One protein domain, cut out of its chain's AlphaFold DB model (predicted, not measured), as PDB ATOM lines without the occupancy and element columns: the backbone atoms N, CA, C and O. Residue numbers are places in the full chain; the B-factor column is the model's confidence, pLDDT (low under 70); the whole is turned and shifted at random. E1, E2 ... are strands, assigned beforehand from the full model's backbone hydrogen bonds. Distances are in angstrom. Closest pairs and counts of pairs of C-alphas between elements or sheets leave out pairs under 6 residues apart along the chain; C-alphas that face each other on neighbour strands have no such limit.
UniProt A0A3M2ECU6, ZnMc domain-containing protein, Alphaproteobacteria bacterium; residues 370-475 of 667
ATOM      1  N   GLU A 370       1.464 -52.149  18.019       96.44
ATOM      2  CA  GLU A 370       0.553 -52.093  19.171       96.44
ATOM      3  C   GLU A 370      -0.124 -50.723  19.286       96.44
ATOM      4  O   GLU A 370      -1.203 -50.604  19.870       96.44
ATOM      5  N   THR A 371       0.486 -49.688  18.707       96.19
ATOM      6  CA  THR A 371      -0.070 -48.339  18.672       96.19
ATOM      7  C   THR A 371      -1.375 -48.344  17.907       96.19
ATOM      8  O   THR A 371      -1.380 -48.554  16.703       96.19
ATOM      9  N   ARG A 372      -2.475 -48.105  18.628       95.50
ATOM     10  CA  ARG A 372      -3.823 -47.994  18.058       95.50
ATOM     11  C   ARG A 372      -4.258 -49.207  17.231       95.50
ATOM     12  O   ARG A 372      -5.085 -49.065  16.366       95.50
ATOM     13  N   SER A 373      -3.785 -50.405  17.572       96.44
ATOM     14  CA  SER A 373      -3.961 -51.639  16.785       96.44
ATOM     15  C   SER A 373      -5.397 -52.189  16.622       96.44
ATOM     16  O   SER A 373      -5.562 -53.378  16.327       96.44
ATOM     17  N   GLY A 374      -6.424 -51.407  16.929       97.88
ATOM     18  CA  GLY A 374      -7.815 -51.712  16.618       97.88
ATOM     19  C   GLY A 374      -8.537 -50.437  16.200       97.88
ATOM     20  O   GLY A 374      -7.998 -49.349  16.359       97.88
ATOM     21  N   ASP A 375      -9.779 -50.586  15.750       98.25
ATOM     22  CA  ASP A 375     -10.548 -49.540  15.069       98.25
ATOM     23  C   ASP A 375     -10.480 -48.169  15.763       98.25
ATOM     24  O   ASP A 375     -10.969 -47.969  16.887       98.25
ATOM     25  N   SER A 376      -9.876 -47.212  15.065       97.69
ATOM     26  CA  SER A 376      -9.607 -45.863  15.542       97.69
ATOM     27  C   SER A 376     -10.342 -44.820  14.706       97.69
ATOM     28  O   SER A 376     -10.326 -44.825  13.479       97.69
ATOM     29  N   SER A 377     -10.960 -43.845  15.376       97.75
ATOM     30  CA  SER A 377     -11.565 -42.679  14.723       97.75
ATOM     31  C   SER A 377     -10.757 -41.416  15.020       97.75
ATOM     32  O   SER A 377     -10.611 -40.989  16.171       97.75
ATOM     33  N   TYR A 378     -10.229 -40.809  13.962       98.06
ATOM     34  CA  TYR A 378      -9.471 -39.566  13.974       98.06
ATOM     35  C   TYR A 378     -10.416 -38.394  13.711       98.06
ATOM     36  O   TYR A 378     -10.540 -37.910  12.587       98.06
ATOM     37  N   VAL A 379     -11.093 -37.943  14.769       98.19
ATOM     38  CA  VAL A 379     -12.044 -36.825  14.697       98.19
ATOM     39  C   VAL A 379     -11.304 -35.490  14.676       98.19
ATOM     40  O   VAL A 379     -10.624 -35.112  15.641       98.19
ATOM     41  N   PHE A 380     -11.451 -34.748  13.581       97.56
ATOM     42  CA  PHE A 380     -10.785 -33.466  13.390       97.56
ATOM     43  C   PHE A 380     -11.626 -32.296  13.917       97.56
ATOM     44  O   PHE A 380     -12.826 -32.198  13.684       97.56
ATOM     45  N   ASP A 381     -10.971 -31.352  14.597       96.12
ATOM     46  CA  ASP A 381     -11.622 -30.175  15.185       96.12
ATOM     47  C   ASP A 381     -11.381 -28.923  14.316       96.12
ATOM     48  O   ASP A 381     -10.233 -28.462  14.242       96.12
ATOM     49  N   PRO A 382     -12.421 -28.330  13.697       96.12
ATOM     50  CA  PRO A 382     -12.283 -27.140  12.852       96.12
ATOM     51  C   PRO A 382     -11.845 -25.885  13.624       96.12
ATOM     52  O   PRO A 382     -11.406 -24.906  13.014       96.12
ATOM     53  N   LEU A 383     -11.936 -25.881  14.960       94.56
ATOM     54  CA  LEU A 383     -11.484 -24.774  15.810       94.56
ATOM     55  C   LEU A 383      -9.984 -24.836  16.116       94.56
ATOM     56  O   LEU A 383      -9.407 -23.831  16.555       94.56
ATOM     57  N   LYS A 384      -9.322 -25.977  15.876       90.69
ATOM     58  CA  LYS A 384      -7.863 -26.058  16.006       90.69
ATOM     59  C   LYS A 384      -7.214 -25.188  14.933       90.69
ATOM     60  O   LYS A 384      -7.561 -25.313  13.762       90.69
ATOM     61  N   PRO A 385      -6.251 -24.321  15.296       86.12
ATOM     62  CA  PRO A 385      -5.776 -23.291  14.391       86.12
ATOM     63  C   PRO A 385      -4.933 -23.856  13.259       86.12
ATOM     64  O   PRO A 385      -5.117 -23.423  12.135       86.12
ATOM     65  N   ARG A 386      -3.977 -24.749  13.550       92.25
ATOM     66  CA  ARG A 386      -3.069 -25.344  12.566       92.25
ATOM     67  C   ARG A 386      -2.717 -26.770  12.941       92.25
ATOM     68  O   ARG A 386      -2.452 -27.052  14.110       92.25
ATOM     69  N   LEU A 387      -2.674 -27.620  11.929       95.00
ATOM     70  CA  LEU A 387      -2.324 -29.028  12.020       95.00
ATOM     71  C   LEU A 387      -1.169 -29.281  11.056       95.00
ATOM     72  O   LEU A 387      -1.129 -28.718   9.960       95.00
ATOM     73  N   PHE A 388      -0.176 -30.030  11.525       97.75
ATOM     74  CA  PHE A 388       0.972 -30.401  10.713       97.75
ATOM     75  C   PHE A 388       1.612 -31.661  11.277       97.75
ATOM     76  O   PHE A 388       2.577 -31.599  12.040       97.75
ATOM     77  N   GLU A 389       1.010 -32.793  10.961       97.31
ATOM     78  CA  GLU A 389       1.356 -34.078  11.555       97.31
ATOM     79  C   GLU A 389       1.215 -35.207  10.543       97.31
ATOM     80  O   GLU A 389       0.447 -35.116   9.585       97.31
ATOM     81  N   THR A 390       1.984 -36.268  10.761       98.56
ATOM     82  CA  THR A 390       1.785 -37.558  10.104       98.56
ATOM     83  C   THR A 390       1.099 -38.520  11.067       98.56
ATOM     84  O   THR A 390       1.519 -38.618  12.221       98.56
ATOM     85  N   ILE A 391       0.074 -39.218  10.584       98.12
ATOM     86  CA  ILE A 391      -0.626 -40.280  11.304       98.12
ATOM     87  C   ILE A 391       0.053 -41.619  11.024       98.12
ATOM     88  O   ILE A 391       0.377 -41.951   9.879       98.12
ATOM     89  N   TRP A 392       0.258 -42.366  12.102       97.81
ATOM     90  CA  TRP A 392       0.626 -43.770  12.111       97.81
ATOM     91  C   TRP A 392      -0.448 -44.528  12.884       97.81
ATOM     92  O   TRP A 392      -0.820 -44.103  13.980       97.81
ATOM     93  N   ASP A 393      -0.888 -45.641  12.310       97.81
ATOM     94  CA  ASP A 393      -1.777 -46.603  12.943       97.81
ATOM     95  C   ASP A 393      -1.153 -48.007  12.855       97.81
ATOM     96  O   ASP A 393      -0.404 -48.314  11.921       97.81
ATOM     97  N   GLY A 394      -1.372 -48.829  13.874       96.88
ATOM     98  CA  GLY A 394      -0.841 -50.182  13.999       96.88
ATOM     99  C   GLY A 394      -1.776 -51.265  13.453       96.88
ATOM    100  O   GLY A 394      -1.328 -52.413  13.307       96.88
ATOM    101  N   GLY A 395      -3.038 -50.935  13.164       96.50
ATOM    102  CA  GLY A 395      -4.040 -51.859  12.630       96.50
ATOM    103  C   GLY A 395      -5.454 -51.533  13.083       96.50
ATOM    104  O   GLY A 395      -5.648 -50.931  14.121       96.50
ATOM    105  N   GLY A 396      -6.442 -52.068  12.378       97.56
ATOM    106  CA  GLY A 396      -7.853 -51.803  12.653       97.56
ATOM    107  C   GLY A 396      -8.586 -51.537  11.347       97.56
ATOM    108  O   GLY A 396      -7.993 -51.673  10.277       97.56
ATOM    109  N   GLU A 397      -9.877 -51.228  11.436       97.81
ATOM    110  CA  GLU A 397     -10.561 -50.436  10.411       97.81
ATOM    111  C   GLU A 397     -10.690 -48.995  10.928       97.81
ATOM    112  O   GLU A 397     -11.480 -48.702  11.833       97.81
ATOM    113  N   ASP A 398      -9.896 -48.090  10.364       98.62
ATOM    114  CA  ASP A 398      -9.691 -46.748  10.899       98.62
ATOM    115  C   ASP A 398     -10.374 -45.677  10.054       98.62
ATOM    116  O   ASP A 398     -10.543 -45.807   8.845       98.62
ATOM    117  N   THR A 399     -10.784 -44.578  10.690       98.88
ATOM    118  CA  THR A 399     -11.595 -43.535  10.044       98.88
ATOM    119  C   THR A 399     -11.027 -42.141  10.252       98.88
ATOM    120  O   THR A 399     -10.818 -41.704  11.385       98.88
ATOM    121  N   TYR A 400     -10.866 -41.394   9.163       98.88
ATOM    122  CA  TYR A 400     -10.726 -39.939   9.193       98.88
ATOM    123  C   TYR A 400     -12.102 -39.280   9.233       98.88
ATOM    124  O   TYR A 400     -12.873 -39.394   8.288       98.88
ATOM    125  N   ASP A 401     -12.406 -38.570  10.319       98.81
ATOM    126  CA  ASP A 401     -13.720 -37.954  10.527       98.81
ATOM    127  C   ASP A 401     -13.615 -36.422  10.486       98.81
ATOM    128  O   ASP A 401     -13.106 -35.774  11.410       98.81
ATOM    129  N   ALA A 402     -14.100 -35.846   9.384       98.69
ATOM    130  CA  ALA A 402     -14.234 -34.413   9.154       98.69
ATOM    131  C   ALA A 402     -15.704 -33.941   9.172       98.69
ATOM    132  O   ALA A 402     -15.998 -32.830   8.731       98.69
ATOM    133  N   SER A 403     -16.619 -34.712   9.764       98.62
ATOM    134  CA  SER A 403     -18.061 -34.399   9.811       98.62
ATOM    135  C   SER A 403     -18.410 -33.050  10.451       98.62
ATOM    136  O   SER A 403     -19.458 -32.463  10.181       98.62
ATOM    137  N   ALA A 404     -17.524 -32.516  11.295       98.38
ATOM    138  CA  ALA A 404     -17.690 -31.212  11.932       98.38
ATOM    139  C   ALA A 404     -17.391 -30.014  11.004       98.38
ATOM    140  O   ALA A 404     -17.600 -28.865  11.411       98.38
ATOM    141  N   TYR A 405     -16.872 -30.242   9.796       98.38
ATOM    142  CA  TYR A 405     -16.460 -29.182   8.881       98.38
ATOM    143  C   TYR A 405     -17.636 -28.689   8.032       98.38
ATOM    144  O   TYR A 405     -18.506 -29.435   7.593       98.38
ATOM    145  N   SER A 406     -17.663 -27.377   7.803       97.12
ATOM    146  CA  SER A 406     -18.643 -26.706   6.935       97.12
ATOM    147  C   SER A 406     -18.019 -26.106   5.679       97.12
ATOM    148  O   SER A 406     -18.625 -25.263   5.024       97.12
ATOM    149  N   VAL A 407     -16.756 -26.427   5.429       96.81
ATOM    150  CA  VAL A 407     -16.010 -26.055   4.230       96.81
ATOM    151  C   VAL A 407     -15.534 -27.349   3.598       96.81
ATOM    152  O   VAL A 407     -15.261 -28.289   4.340       96.81
ATOM    153  N   GLY A 408     -15.383 -27.350   2.275       98.06
ATOM    154  CA  GLY A 408     -14.858 -28.501   1.555       98.06
ATOM    155  C   GLY A 408     -13.480 -28.923   2.069       98.06
ATOM    156  O   GLY A 408     -12.534 -28.119   2.079       98.06
ATOM    157  N   VAL A 409     -13.376 -30.175   2.498       98.75
ATOM    158  CA  VAL A 409     -12.149 -30.860   2.891       98.75
ATOM    159  C   VAL A 409     -11.630 -31.705   1.733       98.75
ATOM    160  O   VAL A 409     -12.360 -32.106   0.833       98.75
ATOM    161  N   SER A 410     -10.338 -32.016   1.746       98.75
ATOM    162  CA  SER A 410      -9.783 -33.057   0.886       98.75
ATOM    163  C   SER A 410      -9.099 -34.106   1.746       98.75
ATOM    164  O   SER A 410      -8.081 -33.804   2.367       98.75
ATOM    165  N   LEU A 411      -9.645 -35.320   1.777       98.88
ATOM    166  CA  LEU A 411      -9.092 -36.467   2.495       98.88
ATOM    167  C   LEU A 411      -8.515 -37.459   1.474       98.88
ATOM    168  O   LEU A 411      -9.240 -37.972   0.629       98.88
ATOM    169  N   ASP A 412      -7.201 -37.691   1.513       98.88
ATOM    170  CA  ASP A 412      -6.499 -38.635   0.626       98.88
ATOM    171  C   ASP A 412      -5.892 -39.738   1.495       98.88
ATOM    172  O   ASP A 412      -4.895 -39.493   2.173       98.88
ATOM    173  N   LEU A 413      -6.503 -40.925   1.505       98.88
ATOM    174  CA  LEU A 413      -6.158 -42.038   2.402       98.88
ATOM    175  C   LEU A 413      -4.961 -42.869   1.924       98.88
ATOM    176  O   LEU A 413      -4.514 -43.797   2.599       98.88
ATOM    177  N   ARG A 414      -4.403 -42.561   0.752       98.62
ATOM    178  CA  ARG A 414      -3.265 -43.311   0.208       98.62
ATOM    179  C   ARG A 414      -1.999 -43.101   1.051       98.62
ATOM    180  O   ARG A 414      -1.757 -42.002   1.562       98.62
ATOM    181  N   PRO A 415      -1.119 -44.110   1.143       97.25
ATOM    182  CA  PRO A 415       0.117 -44.004   1.912       97.25
ATOM    183  C   PRO A 415       1.048 -42.931   1.334       97.25
ATOM    184  O   PRO A 415       1.230 -42.823   0.118       97.25
ATOM    185  N   GLY A 416       1.660 -42.127   2.207       95.94
ATOM    186  CA  GLY A 416       2.531 -41.017   1.805       95.94
ATOM    187  C   GLY A 416       1.812 -39.825   1.158       95.94
ATOM    188  O   GLY A 416       2.469 -38.929   0.609       95.94
ATOM    189  N   ARG A 417       0.474 -39.820   1.158       98.06
ATOM    190  CA  ARG A 417      -0.352 -38.691   0.715       98.06
ATOM    191  C   ARG A 417      -0.807 -37.857   1.905       98.06
ATOM    192  O   ARG A 417      -0.373 -38.072   3.034       98.06
ATOM    193  N   TRP A 418      -1.569 -36.814   1.613       98.50
ATOM    194  CA  TRP A 418      -1.907 -35.786   2.578       98.50
ATOM    195  C   TRP A 418      -3.319 -35.268   2.362       98.50
ATOM    196  O   TRP A 418      -3.798 -35.179   1.232       98.50
ATOM    197  N   SER A 419      -3.913 -34.837   3.464       98.69
ATOM    198  CA  SER A 419      -5.260 -34.300   3.539       98.69
ATOM    199  C   SER A 419      -5.225 -32.814   3.897       98.69
ATOM    200  O   SER A 419      -4.382 -32.355   4.679       98.69
ATOM    201  N   VAL A 420      -6.149 -32.045   3.329       98.56
ATOM    202  CA  VAL A 420      -6.358 -30.618   3.597       98.56
ATOM    203  C   VAL A 420      -7.715 -30.459   4.267       98.56
ATOM    204  O   VAL A 420      -8.742 -30.643   3.630       98.56
ATOM    205  N   LEU A 421      -7.713 -30.097   5.549       98.06
ATOM    206  CA  LEU A 421      -8.944 -29.940   6.334       98.06
ATOM    207  C   LEU A 421      -9.558 -28.543   6.173       98.06
ATOM    208  O   LEU A 421     -10.752 -28.386   5.980       98.06
ATOM    209  N   ALA A 422      -8.730 -27.500   6.211       96.12
ATOM    210  CA  ALA A 422      -9.139 -26.138   5.893       96.12
ATOM    211  C   ALA A 422      -7.909 -25.290   5.534       96.12
ATOM    212  O   ALA A 422      -6.835 -25.495   6.113       96.12
ATOM    213  N   PRO A 423      -8.039 -24.262   4.673       93.50
ATOM    214  CA  PRO A 423      -6.935 -23.345   4.380       93.50
ATOM    215  C   PRO A 423      -6.363 -22.652   5.628       93.50
ATOM    216  O   PRO A 423      -5.167 -22.370   5.692       93.50
ATOM    217  N   SER A 424      -7.202 -22.389   6.635       93.31
ATOM    218  CA  SER A 424      -6.791 -21.807   7.919       93.31
ATOM    219  C   SER A 424      -5.873 -22.727   8.725       93.31
ATOM    220  O   SER A 424      -5.023 -22.218   9.461       93.31
ATOM    221  N   GLN A 425      -6.016 -24.045   8.549       96.44
ATOM    222  CA  GLN A 425      -5.304 -25.076   9.299       96.44
ATOM    223  C   GLN A 425      -3.965 -25.484   8.701       96.44
ATOM    224  O   GLN A 425      -3.172 -26.137   9.380       96.44
ATOM    225  N   LEU A 426      -3.663 -25.048   7.479       97.50
ATOM    226  CA  LEU A 426      -2.372 -25.320   6.869       97.50
ATOM    227  C   LEU A 426      -1.240 -24.599   7.612       97.50
ATOM    228  O   LEU A 426      -1.289 -23.393   7.901       97.50
ATOM    229  N   ALA A 427      -0.160 -25.335   7.876       97.81
ATOM    230  CA  ALA A 427       1.069 -24.760   8.395       97.81
ATOM    231  C   ALA A 427       1.609 -23.678   7.451       97.81
ATOM    232  O   ALA A 427       1.727 -23.881   6.248       97.81
ATOM    233  N   ARG A 428       1.980 -22.517   7.997       97.00
ATOM    234  CA  ARG A 428       2.619 -21.426   7.250       97.00
ATOM    235  C   ARG A 428       4.128 -21.580   7.344       97.00
ATOM    236  O   ARG A 428       4.715 -21.316   8.395       97.00
ATOM    237  N   LEU A 429       4.741 -21.992   6.245       97.12
ATOM    238  CA  LEU A 429       6.136 -22.422   6.177       97.12
ATOM    239  C   LEU A 429       7.098 -21.266   5.898       97.12
ATOM    240  O   LEU A 429       8.255 -21.319   6.300       97.12
ATOM    241  N   GLY A 430       6.635 -20.194   5.255       94.75
ATOM    242  CA  GLY A 430       7.467 -19.024   4.989       94.75
ATOM    243  C   GLY A 430       6.904 -18.142   3.883       94.75
ATOM    244  O   GLY A 430       5.686 -18.019   3.744       94.75
ATOM    245  N   GLN A 431       7.799 -17.521   3.116       92.88
ATOM    246  CA  GLN A 431       7.453 -16.741   1.929       92.88
ATOM    247  C   GLN A 431       8.336 -17.118   0.738       92.88
ATOM    248  O   GLN A 431       9.511 -17.444   0.915       92.88
ATOM    249  N   ARG A 432       7.778 -17.033  -0.469       90.94
ATOM    250  CA  ARG A 432       8.487 -17.177  -1.746       90.94
ATOM    251  C   ARG A 432       7.934 -16.144  -2.715       90.94
ATOM    252  O   ARG A 432       6.726 -16.073  -2.884       90.94
ATOM    253  N   ASP A 433       8.810 -15.327  -3.293       90.50
ATOM    254  CA  ASP A 433       8.446 -14.292  -4.273       90.50
ATOM    255  C   ASP A 433       7.330 -13.329  -3.805       90.50
ATOM    256  O   ASP A 433       6.595 -12.764  -4.604       90.50
ATOM    257  N   GLY A 434       7.233 -13.105  -2.487       88.69
ATOM    258  CA  GLY A 434       6.217 -12.256  -1.851       88.69
ATOM    259  C   GLY A 434       4.988 -13.009  -1.327       88.69
ATOM    260  O   GLY A 434       4.319 -12.510  -0.420       88.69
ATOM    261  N   ASP A 435       4.753 -14.235  -1.792       93.38
ATOM    262  CA  ASP A 435       3.591 -15.041  -1.422       93.38
ATOM    263  C   ASP A 435       3.850 -15.897  -0.181       93.38
ATOM    264  O   ASP A 435       4.970 -16.345   0.074       93.38
ATOM    265  N   THR A 436       2.805 -16.129   0.622       94.44
ATOM    266  CA  THR A 436       2.890 -17.062   1.759       94.44
ATOM    267  C   THR A 436       2.966 -18.488   1.230       94.44
ATOM    268  O   THR A 436       2.077 -18.925   0.509       94.44
ATOM    269  N   VAL A 437       3.984 -19.232   1.657       96.69
ATOM    270  CA  VAL A 437       4.078 -20.671   1.397       96.69
ATOM    271  C   VAL A 437       3.421 -21.413   2.553       96.69
ATOM    272  O   VAL A 437       3.814 -21.229   3.711       96.69
ATOM    273  N   THR A 438       2.429 -22.242   2.250       97.50
ATOM    274  CA  THR A 438       1.812 -23.170   3.201       97.50
ATOM    275  C   THR A 438       2.274 -24.600   2.948       97.50
ATOM    276  O   THR A 438       2.770 -24.910   1.865       97.50
ATOM    277  N   ALA A 439       2.118 -25.469   3.945       97.44
ATOM    278  CA  ALA A 439       2.233 -26.905   3.738       97.44
ATOM    279  C   ALA A 439       1.168 -27.379   2.746       97.44
ATOM    280  O   ALA A 439       0.093 -26.783   2.638       97.44
ATOM    281  N   ARG A 440       1.478 -28.460   2.033       97.00
ATOM    282  CA  ARG A 440       0.554 -29.107   1.095       97.00
ATOM    283  C   ARG A 440      -0.667 -29.739   1.759       97.00
ATOM    284  O   ARG A 440      -1.677 -29.913   1.091       97.00
ATOM    285  N   GLY A 441      -0.554 -30.085   3.039       97.56
ATOM    286  CA  GLY A 441      -1.583 -30.754   3.819       97.56
ATOM    287  C   GLY A 441      -1.495 -30.393   5.296       97.56
ATOM    288  O   GLY A 441      -0.469 -29.899   5.772       97.56
ATOM    289  N   SER A 442      -2.600 -30.633   5.987       97.12
ATOM    290  CA  SER A 442      -2.724 -30.555   7.441       97.12
ATOM    291  C   SER A 442      -2.301 -31.874   8.091       97.12
ATOM    292  O   SER A 442      -1.588 -31.877   9.093       97.12
ATOM    293  N   ILE A 443      -2.735 -32.979   7.481       98.19
ATOM    294  CA  ILE A 443      -2.537 -34.353   7.938       98.19
ATOM    295  C   ILE A 443      -1.843 -35.129   6.823       98.19
ATOM    296  O   ILE A 443      -2.174 -34.956   5.651       98.19
ATOM    297  N   PHE A 444      -0.878 -35.961   7.181       98.50
ATOM    298  CA  PHE A 444      -0.127 -36.810   6.262       98.50
ATOM    299  C   PHE A 444      -0.281 -38.269   6.683       98.50
ATOM    300  O   PHE A 444      -0.351 -38.558   7.874       98.50
ATOM    301  N   ASN A 445      -0.279 -39.191   5.726       98.31
ATOM    302  CA  ASN A 445      -0.304 -40.622   6.028       98.31
ATOM    303  C   ASN A 445       1.117 -41.175   6.011       98.31
ATOM    304  O   ASN A 445       1.883 -40.891   5.081       98.31
ATOM    305  N   ALA A 446       1.466 -41.999   6.998       97.62
ATOM    306  CA  ALA A 446       2.738 -42.707   6.998       97.62
ATOM    307  C   ALA A 446       2.947 -43.527   5.707       97.62
ATOM    308  O   ALA A 446       2.013 -43.921   5.001       97.62
ATOM    309  N   LEU A 447       4.213 -43.780   5.373       96.88
ATOM    310  CA  LEU A 447       4.560 -44.723   4.312       96.88
ATOM    311  C   LEU A 447       4.348 -46.154   4.814       96.88
ATOM    312  O   LEU A 447       4.703 -46.467   5.946       96.88
ATOM    313  N   MET A 448       3.874 -47.047   3.942       95.56
ATOM    314  CA  MET A 448       3.739 -48.461   4.298       95.56
ATOM    315  C   MET A 448       5.086 -49.102   4.648       95.56
ATOM    316  O   MET A 448       6.070 -49.031   3.888       95.56
ATOM    317  N   TYR A 449       5.098 -49.861   5.741       95.38
ATOM    318  CA  TYR A 449       6.240 -50.680   6.109       95.38
ATOM    319  C   TYR A 449       6.315 -51.931   5.228       95.38
ATOM    320  O   TYR A 449       5.580 -52.890   5.408       95.38
ATOM    321  N   ARG A 450       7.233 -51.936   4.253       92.88
ATOM    322  CA  ARG A 450       7.489 -53.083   3.346       92.88
ATOM    323  C   ARG A 450       6.241 -53.583   2.590       92.88
ATOM    324  O   ARG A 450       6.177 -54.754   2.238       92.88
ATOM    325  N   GLY A 451       5.305 -52.677   2.296       93.31
ATOM    326  CA  GLY A 451       4.056 -52.993   1.593       93.31
ATOM    327  C   GLY A 451       2.984 -53.632   2.476       93.31
ATOM    328  O   GLY A 451       2.027 -54.175   1.944       93.31
ATOM    329  N   ASP A 452       3.161 -53.602   3.797       96.00
ATOM    330  CA  ASP A 452       2.146 -54.029   4.753       96.00
ATOM    331  C   ASP A 452       1.017 -52.992   4.827       96.00
ATOM    332  O   ASP A 452       1.280 -51.805   5.028       96.00
ATOM    333  N   GLU A 453      -0.217 -53.452   4.634       96.56
ATOM    334  CA  GLU A 453      -1.424 -52.622   4.573       96.56
ATOM    335  C   GLU A 453      -1.991 -52.297   5.964       96.56
ATOM    336  O   GLU A 453      -2.874 -51.461   6.064       96.56
ATOM    337  N   ARG A 454      -1.475 -52.899   7.049       95.75
ATOM    338  CA  ARG A 454      -2.040 -52.730   8.402       95.75
ATOM    339  C   ARG A 454      -2.029 -51.304   8.944       95.75
ATOM    340  O   ARG A 454      -2.752 -51.039   9.878       95.75
ATOM    341  N   SER A 455      -1.182 -50.419   8.431       96.12
ATOM    342  CA  SER A 455      -1.107 -49.034   8.917       96.12
ATOM    343  C   SER A 455      -1.928 -48.050   8.087       96.12
ATOM    344  O   SER A 455      -1.659 -46.847   8.132       96.12
ATOM    345  N   LEU A 456      -2.758 -48.550   7.174       98.06
ATOM    346  CA  LEU A 456      -3.583 -47.694   6.338       98.06
ATOM    347  C   LEU A 456      -4.770 -47.184   7.144       98.06
ATOM    348  O   LEU A 456      -5.097 -47.716   8.188       98.06
ATOM    349  N   ILE A 457      -5.359 -46.107   6.642       98.50
ATOM    350  CA  ILE A 457      -6.653 -45.632   7.103       98.50
ATOM    351  C   ILE A 457      -7.651 -46.053   6.035       98.50
ATOM    352  O   ILE A 457      -7.455 -45.741   4.857       98.50
ATOM    353  N   GLU A 458      -8.678 -46.791   6.425       98.00
ATOM    354  CA  GLU A 458      -9.639 -47.404   5.511       98.00
ATOM    355  C   GLU A 458     -10.772 -46.439   5.172       98.00
ATOM    356  O   GLU A 458     -11.253 -46.431   4.047       98.00
ATOM    357  N   ASN A 459     -11.198 -45.601   6.112       98.75
ATOM    358  CA  ASN A 459     -12.473 -44.907   5.990       98.75
ATOM    359  C   ASN A 459     -12.316 -43.390   6.078       98.75
ATOM    360  O   ASN A 459     -11.403 -42.859   6.725       98.75
ATOM    361  N   ALA A 460     -13.244 -42.672   5.452       98.88
ATOM    362  CA  ALA A 460     -13.296 -41.219   5.528       98.88
ATOM    363  C   ALA A 460     -14.730 -40.691   5.532       98.88
ATOM    364  O   ALA A 460     -15.582 -41.145   4.772       98.88
ATOM    365  N   ILE A 461     -14.962 -39.676   6.361       98.94
ATOM    366  CA  ILE A 461     -16.239 -38.973   6.476       98.94
ATOM    367  C   ILE A 461     -15.984 -37.485   6.223       98.94
ATOM    368  O   ILE A 461     -15.215 -36.856   6.959       98.94
ATOM    369  N   GLY A 462     -16.605 -36.942   5.179       98.81
ATOM    370  CA  GLY A 462     -16.662 -35.513   4.888       98.81
ATOM    371  C   GLY A 462     -17.650 -34.766   5.789       98.81
ATOM    372  O   GLY A 462     -18.273 -35.327   6.694       98.81
ATOM    373  N   GLY A 463     -17.710 -33.455   5.607       98.50
ATOM    374  CA  GLY A 463     -18.538 -32.518   6.341       98.50
ATOM    375  C   GLY A 463     -19.797 -32.108   5.580       98.50
ATOM    376  O   GLY A 463     -20.645 -32.913   5.214       98.50
ATOM    377  N   SER A 464     -20.009 -30.796   5.501       98.50
ATOM    378  CA  SER A 464     -21.210 -30.194   4.903       98.50
ATOM    379  C   SER A 464     -20.919 -29.200   3.779       98.50
ATOM    380  O   SER A 464     -21.787 -28.389   3.444       98.50
ATOM    381  N   GLY A 465     -19.689 -29.195   3.272       98.38
ATOM    382  CA  GLY A 465     -19.317 -28.466   2.065       98.38
ATOM    383  C   GLY A 465     -18.769 -29.441   1.033       98.38
ATOM    384  O   GLY A 465     -18.592 -30.597   1.350       98.38
ATOM    385  N   ASP A 466     -18.457 -28.941  -0.158       98.75
ATOM    386  CA  ASP A 466     -18.038 -29.767  -1.297       98.75
ATOM    387  C   ASP A 466     -16.688 -30.470  -1.037       98.75
ATOM    388  O   ASP A 466     -15.607 -29.866  -1.151       98.75
ATOM    389  N   ASP A 467     -16.747 -31.739  -0.653       98.88
ATOM    390  CA  ASP A 467     -15.621 -32.515  -0.162       98.88
ATOM    391  C   ASP A 467     -14.977 -33.370  -1.256       98.88
ATOM    392  O   ASP A 467     -15.569 -33.760  -2.260       98.88
ATOM    393  N   ARG A 468     -13.696 -33.690  -1.068       98.88
ATOM    394  CA  ARG A 468     -12.958 -34.615  -1.931       98.88
ATOM    395  C   ARG A 468     -12.375 -35.752  -1.109       98.88
ATOM    396  O   ARG A 468     -11.363 -35.561  -0.431       98.88
ATOM    397  N   LEU A 469     -12.924 -36.943  -1.274       98.94
ATOM    398  CA  LEU A 469     -12.528 -38.163  -0.580       98.94
ATOM    399  C   LEU A 469     -11.853 -39.115  -1.574       98.94
ATOM    400  O   LEU A 469     -12.375 -39.381  -2.654       98.94
ATOM    401  N   ILE A 470     -10.657 -39.591  -1.238       98.94
ATOM    402  CA  ILE A 470      -9.918 -40.577  -2.030       98.94
ATOM    403  C   ILE A 470      -9.544 -41.730  -1.105       98.94
ATOM    404  O   ILE A 470      -8.806 -41.510  -0.139       98.94
ATOM    405  N   GLY A 471     -10.011 -42.929  -1.442       98.81
ATOM    406  CA  GLY A 471      -9.636 -44.195  -0.832       98.81
ATOM    407  C   GLY A 471      -8.183 -44.578  -1.112       98.81
ATOM    408  O   GLY A 471      -7.316 -43.734  -1.381       98.81
ATOM    409  N   ASN A 472      -7.873 -45.862  -1.025       98.62
ATOM    410  CA  ASN A 472      -6.531 -46.389  -1.229       98.62
ATOM    411  C   ASN A 472      -6.579 -47.819  -1.797       98.62
ATOM    412  O   ASN A 472      -7.386 -48.118  -2.662       98.62
ATOM    413  N   GLN A 473      -5.598 -48.659  -1.467       97.88
ATOM    414  CA  GLN A 473      -5.484 -50.013  -2.018       97.88
ATOM    415  C   GLN A 473      -6.195 -51.095  -1.191       97.88
ATOM    416  O   GLN A 473      -6.120 -52.278  -1.547       97.88
ATOM    417  N   VAL A 474      -6.809 -50.723  -0.068       98.00
ATOM    418  CA  VAL A 474      -7.673 -51.603   0.727       98.00
ATOM    419  C   VAL A 474      -9.128 -51.197   0.535       98.00
ATOM    420  O   VAL A 474      -9.388 -50.136  -0.000       98.00
ATOM    421  N   ARG A 475     -10.065 -52.042   0.979       98.50
ATOM    422  CA  ARG A 475     -11.483 -51.680   0.957       98.50
ATOM    423  C   ARG A 475     -11.705 -50.440   1.822       98.50
ATOM    424  O   ARG A 475     -11.299 -50.455   2.983       98.50
TER     425      ARG A 475
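AT A GLANCE: This is residues 370 to 475 of the 667 residues of the protein "ZnMc domain-containing protein" of Alphaproteobacteria bacterium (UniProt A0A3M2ECU6). With little regular structure, the chain winds in stacked turns, with short strands E1, E3 and E8 side by side and hairpin E5 and E6 at one far end. Of 106 printed residues, 30 are in nine named strands, E1 to E9 in order, with no named helix: all strand. Sheets E1, E3, E8, then E2, E7 and E4, E9 are parallel; E5, E6 is antiparallel. It is compact, radius of gyration of the C-alphas 14.2 A, spanning 43 by 31 by 21 A.

HOW THE PARTS SIT: Within hydrogen-bond range are N 378 of E1, residues 377 to 379, and O 399 of E3, residues 399 to 401, 2.8 A; N 400 and O 459 of E8, residues 459 to 461, 2.9 A; N 391 of E2, residues 389 to 391, and O 444 of E7, residues 443 to 445, 2.8 A; N 411 of E4, residues 410 to 412, and O 468 of E9, residues 468 to 470, 2.8 A; N 432 of E5, residues 428 to 432, and O 435 of E6, residues 435 to 438, 2.9 A.

IN THESE COORDINATES: E1 begins at C-alpha 377 (-11.565, -42.679, 14.723); E9 ends at C-alpha 470 (-9.918, -40.577, -2.030). E5 is 11.6 A long.

THE WHOLE: The farthest C-alphas, Gly 374 and Asp 433, are 45.8 A apart. Links E4 to E5 and E7 to E8 are long. The printed part has no cut; no printed residue is under 70 in pLDDT.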